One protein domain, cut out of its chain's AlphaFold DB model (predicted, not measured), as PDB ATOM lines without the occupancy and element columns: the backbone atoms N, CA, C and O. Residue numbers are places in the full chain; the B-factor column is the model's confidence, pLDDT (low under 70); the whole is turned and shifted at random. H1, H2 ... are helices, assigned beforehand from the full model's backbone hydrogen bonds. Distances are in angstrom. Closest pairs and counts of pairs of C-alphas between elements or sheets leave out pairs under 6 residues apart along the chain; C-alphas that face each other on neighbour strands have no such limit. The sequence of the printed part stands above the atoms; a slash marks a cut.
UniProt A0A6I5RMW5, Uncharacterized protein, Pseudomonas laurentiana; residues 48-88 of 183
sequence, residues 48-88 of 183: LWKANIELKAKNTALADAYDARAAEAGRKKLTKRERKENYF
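What this domain is: This is residues 48 to 88 of the 183 residues of an uncharacterized protein of Pseudomonas laurentiana (UniProt A0A6I5RMW5). One long straight helix, H1, makes the length of this domain, and after it the chain folds back so that a short helix, H2, crosses beside the middle of H1. The printed part has 41 residues with two named helices, H1 then H2, and no named strand; the class is all helix. It is loose, with a radius of gyration of the C-alphas of 11.4 A, and spans 37 by 17 by 11 A.

How they stand to each other: Begin with H1, residues 50 to 72, then look at H2, residues 80 to 86. The two are close but not clearly touching: their closest C-alphas, those of Ala 63 and Arg 83, are 6.2 A apart. Their lines stand about perpendicular, at 76 degrees. In both helices every O i to N i+4 pair is within hydrogen-bond range.

Where its parts are: Find C-alpha 50 at (-26.744, 59.772, 6.087); from there H1 runs 32.9 A to C-alpha 72 at (-38.047, 40.429, 30.218). H2 runs 10.2 A from its first C-alpha and ends at C-alpha 86, at (-32.538, 38.826, 11.036).

The domain as a whole: The C-alphas of Trp 49 and Gly 74 are the two farthest apart, at 37.2 A. Residues 48 to 54, of which 50 to 54 belong to H1, stand free. The link from H1 to H2 is short, with 7 residues. The printed part has no cut, and no printed residue is under 70 in pLDDT.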
ATOM      1  N   LEU A  48     -20.404  56.488   6.259       89.56
ATOM      2  CA  LEU A  48     -20.657  57.848   6.748       89.56
ATOM      3  C   LEU A  48     -21.836  58.533   6.041       89.56
ATOM      4  O   LEU A  48     -22.181  59.667   6.368       89.56
ATOM      5  N   TRP A  49     -22.454  57.889   5.048       91.25
ATOM      6  CA  TRP A  49     -23.583  58.481   4.336       91.25
ATOM      7  C   TRP A  49     -24.828  58.461   5.213       91.25
ATOM      8  O   TRP A  49     -25.164  57.433   5.801       91.25
ATOM      9  N   LYS A  50     -25.556  59.581   5.242       92.06
ATOM     10  CA  LYS A  50     -26.744  59.772   6.087       92.06
ATOM     11  C   LYS A  50     -27.737  58.605   6.001       92.06
ATOM     12  O   LYS A  50     -28.105  58.058   7.032       92.06
ATOM     13  N   ALA A  51     -28.068  58.144   4.792       94.69
ATOM     14  CA  ALA A  51     -28.979  57.012   4.591       94.69
ATOM     15  C   ALA A  51     -28.479  55.697   5.229       94.69
ATOM     16  O   ALA A  51     -29.270  54.917   5.754       94.69
ATOM     17  N   ASN A  52     -27.165  55.452   5.211       95.50
ATOM     18  CA  ASN A  52     -26.565  54.261   5.815       95.50
ATOM     19  C   ASN A  52     -26.488  54.379   7.340       95.50
ATOM     20  O   ASN A  52     -26.759  53.401   8.035       95.50
ATOM     21  N   ILE A  53     -26.185  55.572   7.860       94.81
ATOM     22  CA  ILE A  53     -26.233  55.866   9.299       94.81
ATOM     23  C   ILE A  53     -27.654  55.646   9.833       94.81
ATOM     24  O   ILE A  53     -27.835  54.939  10.824       94.81
ATOM     25  N   GLU A  54     -28.661  56.194   9.154       96.50
ATOM     26  CA  GLU A  54     -30.074  56.069   9.527       96.50
ATOM     27  C   GLU A  54     -30.559  54.617   9.467       96.50
ATOM     28  O   GLU A  54     -31.181  54.137  10.418       96.50
ATOM     29  N   LEU A  55     -30.231  53.881   8.395       96.94
ATOM     30  CA  LEU A  55     -30.584  52.465   8.287       96.94
ATOM     31  C   LEU A  55     -29.935  51.646   9.408       96.94
ATOM     32  O   LEU A  55     -30.607  50.842  10.057       96.94
ATOM     33  N   LYS A  56     -28.644  51.872   9.676       96.12
ATOM     34  CA  LYS A  56     -27.917  51.181  10.743       96.12
ATOM     35  C   LYS A  56     -28.521  51.476  12.112       96.12
ATOM     36  O   LYS A  56     -28.701  50.545  12.898       96.12
ATOM     37  N   ALA A  57     -28.855  52.735  12.395       97.19
ATOM     38  CA  ALA A  57     -29.496  53.135  13.643       97.19
ATOM     39  C   ALA A  57     -30.857  52.443  13.813       97.19
ATOM     40  O   ALA A  57     -31.094  51.805  14.838       97.19
ATOM     41  N   LYS A  58     -31.705  52.472  12.777       97.56
ATOM     42  CA  LYS A  58     -33.012  51.801  12.774       97.56
ATOM     43  C   LYS A  58     -32.888  50.296  13.024       97.56
ATOM     44  O   LYS A  58     -33.558  49.755  13.899       97.56
ATOM     45  N   ASN A  59     -32.018  49.624  12.279       97.88
ATOM     46  CA  ASN A  59     -31.836  48.175  12.363       97.88
ATOM     47  C   ASN A  59     -31.258  47.746  13.718       97.88
ATOM     48  O   ASN A  59     -31.679  46.741  14.291       97.88
ATOM     49  N   THR A  60     -30.328  48.534  14.260       97.50
ATOM     50  CA  THR A  60     -29.760  48.305  15.594       97.50
ATOM     51  C   THR A  60     -30.830  48.462  16.672       97.50
ATOM     52  O   THR A  60     -30.966  47.569  17.504       97.50
ATOM     53  N   ALA A  61     -31.654  49.511  16.597       98.12
ATOM     54  CA  ALA A  61     -32.746  49.738  17.541       98.12
ATOM     55  C   ALA A  61     -33.790  48.607  17.529       98.12
ATOM     56  O   ALA A  61     -34.283  48.215  18.583       98.12
ATOM     57  N   LEU A  62     -34.105  48.038  16.359       98.12
ATOM     58  CA  LEU A  62     -35.014  46.888  16.262       98.12
ATOM     59  C   LEU A  62     -34.443  45.636  16.942       98.12
ATOM     60  O   LEU A  62     -35.164  44.945  17.663       98.12
ATOM     61  N   ALA A  63     -33.155  45.360  16.744       97.75
ATOM     62  CA  ALA A  63     -32.488  44.242  17.402       97.75
ATOM     63  C   ALA A  63     -32.378  44.454  18.925       97.75
ATOM     64  O   ALA A  63     -32.577  43.517  19.694       97.75
ATOM     65  N   ASP A  64     -32.132  45.688  19.373       97.75
ATOM     66  CA  ASP A  64     -32.096  46.035  20.798       97.75
ATOM     67  C   ASP A  64     -33.473  45.913  21.453       97.75
ATOM     68  O   ASP A  64     -33.591  45.378  22.556       97.75
ATOM     69  N   ALA A  65     -34.534  46.331  20.756       97.75
ATOM     70  CA  ALA A  65     -35.906  46.152  21.216       97.75
ATOM     71  C   ALA A  65     -36.270  44.666  21.367       97.75
ATOM     72  O   ALA A  65     -36.986  44.295  22.299       97.75
ATOM     73  N   TYR A  66     -35.757  43.800  20.487       97.12
ATOM     74  CA  TYR A  66     -35.887  42.356  20.664       97.12
ATOM     75  C   TYR A  66     -35.127  41.867  21.897       97.12
ATOM     76  O   TYR A  66     -35.699  41.140  22.705       97.12
ATOM     77  N   ASP A  67     -33.867  42.271  22.068       97.31
ATOM     78  CA  ASP A  67     -33.040  41.833  23.196       97.31
ATOM     79  C   ASP A  67     -33.621  42.273  24.550       97.31
ATOM     80  O   ASP A  67     -33.526  41.526  25.528       97.31
ATOM     81  N   ALA A  68     -34.261  43.446  24.605       97.44
ATOM     82  CA  ALA A  68     -34.993  43.924  25.774       97.44
ATOM     83  C   ALA A  68     -36.187  43.011  26.105       97.44
ATOM     84  O   ALA A  68     -36.272  42.478  27.210       97.44
ATOM     85  N   ARG A  69     -37.048  42.733  25.116       96.44
ATOM     86  CA  ARG A  69     -38.196  41.820  25.281       96.44
ATOM     87  C   ARG A  69     -37.768  40.394  25.621       96.44
ATOM     88  O   ARG A  69     -38.437  39.706  26.386       96.44
ATOM     89  N   ALA A  70     -36.662  39.925  25.045       96.12
ATOM     90  CA  ALA A  70     -36.106  38.615  25.346       96.12
ATOM     91  C   ALA A  70     -35.663  38.537  26.811       96.12
ATOM     92  O   ALA A  70     -35.990  37.562  27.479       96.12
ATOM     93  N   ALA A  71     -34.993  39.574  27.322       95.00
ATOM     94  CA  ALA A  71     -34.568  39.638  28.716       95.00
ATOM     95  C   ALA A  71     -35.759  39.632  29.691       95.00
ATOM     96  O   ALA A  71     -35.746  38.854  30.642       95.00
ATOM     97  N   GLU A  72     -36.804  40.423  29.423       95.75
ATOM     98  CA  GLU A  72     -38.047  40.429  30.218       95.75
ATOM     99  C   GLU A  72     -38.721  39.049  30.251       95.75
ATOM    100  O   GLU A  72     -39.220  38.612  31.286       95.75
ATOM    101  N   ALA A  73     -38.690  38.330  29.128       95.25
ATOM    102  CA  ALA A  73     -39.264  36.994  28.993       95.25
ATOM    103  C   ALA A  73     -38.328  35.850  29.446       95.25
ATOM    104  O   ALA A  73     -38.658  34.683  29.226       95.25
ATOM    105  N   GLY A  74     -37.145  36.144  30.001       94.31
ATOM    106  CA  GLY A  74     -36.152  35.132  30.396       94.31
ATOM    107  C   GLY A  74     -35.538  34.341  29.227       94.31
ATOM    108  O   GLY A  74     -35.011  33.244  29.416       94.31
ATOM    109  N   ARG A  75     -35.617  34.868  28.000       94.62
ATOM    110  CA  ARG A  75     -35.060  34.278  26.774       94.62
ATOM    111  C   ARG A  75     -33.641  34.786  26.509       94.62
ATOM    112  O   ARG A  75     -33.223  35.839  26.985       94.62
ATOM    113  N   LYS A  76     -32.891  34.037  25.696       95.00
ATOM    114  CA  LYS A  76     -31.545  34.439  25.259       95.00
ATOM    115  C   LYS A  76     -31.612  35.633  24.299       95.00
ATOM    116  O   LYS A  76     -32.491  35.692  23.440       95.00
ATOM    117  N   LYS A  77     -30.642  36.541  24.435       96.12
ATOM    118  CA  LYS A  77     -30.385  37.638  23.490       96.12
ATOM    119  C   LYS A  77     -29.855  37.110  22.158       96.12
ATOM    120  O   LYS A  77     -29.301  36.010  22.100       96.12
ATOM    121  N   LEU A  78     -29.982  37.923  21.117       96.31
ATOM    122  CA  LEU A  78     -29.458  37.643  19.786       96.31
ATOM    123  C   LEU A  78     -27.930  37.574  19.799       96.31
ATOM    124  O   LEU A  78     -27.231  38.405  20.385       96.31
ATOM    125  N   THR A  79     -27.391  36.619  19.057       96.94
ATOM    126  CA  THR A  79     -25.979  36.577  18.686       96.94
ATOM    127  C   THR A  79     -25.649  37.659  17.649       96.94
ATOM    128  O   THR A  79     -26.515  38.149  16.922       96.94
ATOM    129  N   LYS A  80     -24.359  37.999  17.495       96.31
ATOM    130  CA  LYS A  80     -23.898  38.934  16.443       96.31
ATOM    131  C   LYS A  80     -24.335  38.498  15.038       96.31
ATOM    132  O   LYS A  80     -24.641  39.351  14.206       96.31
ATOM    133  N   ARG A  81     -24.369  37.183  14.786       97.00
ATOM    134  CA  ARG A  81     -24.831  36.606  13.519       97.00
ATOM    135  C   ARG A  81     -26.322  36.860  13.313       97.00
ATOM    136  O   ARG A  81     -26.687  37.447  12.304       97.00
ATOM    137  N   GLU A  82     -27.158  36.529  14.295       96.94
ATOM    138  CA  GLU A  82     -28.612  36.730  14.205       96.94
ATOM    139  C   GLU A  82     -28.989  38.208  14.071       96.94
ATOM    140  O   GLU A  82     -29.902  38.544  13.326       96.94
ATOM    141  N   ARG A  83     -28.258  39.125  14.714       97.88
ATOM    142  CA  ARG A  83     -28.466  40.567  14.498       97.88
ATOM    143  C   ARG A  83     -28.182  40.971  13.051       97.88
ATOM    144  O   ARG A  83     -28.907  41.780  12.479       97.88
ATOM    145  N   LYS A  84     -27.130  40.416  12.442       96.38
ATOM    146  CA  LYS A  84     -26.784  40.691  11.043       96.38
ATOM    147  C   LYS A  84     -27.801  40.087  10.074       96.38
ATOM    148  O   LYS A  84     -28.156  40.760   9.116       96.38
ATOM    149  N   GLU A  85     -28.247  38.862  10.321       96.38
ATOM    150  CA  GLU A  85     -29.121  38.109   9.412       96.38
ATOM    151  C   GLU A  85     -30.598  38.498   9.558       96.38
ATOM    152  O   GLU A  85     -31.255  38.757   8.557       96.38
ATOM    153  N   ASN A  86     -31.107  38.612  10.786       96.81
ATOM    154  CA  ASN A  86     -32.538  38.826  11.036       96.81
ATOM    155  C   ASN A  86     -32.913  40.310  11.092       96.81
ATOM    156  O   ASN A  86     -34.041  40.678  10.772       96.81
ATOM    157  N   TYR A  87     -31.975  41.161  11.514       97.00
ATOM    158  CA  TYR A  87     -32.199  42.600  11.683       97.00
ATOM    159  C   TYR A  87     -31.354  43.451  10.742       97.00
ATOM    160  O   TYR A  87     -31.462  44.671  10.777       97.00
ATOM    161  N   PHE A  88     -30.524  42.841   9.891       96.06
ATOM    162  CA  PHE A  88     -29.765  43.547   8.857       96.06
ATOM    163  C   PHE A  88     -28.885  44.691   9.400       96.06
ATOM    164  O   PHE A  88     -28.674  45.696   8.721       96.06
TER     165      PHE A  88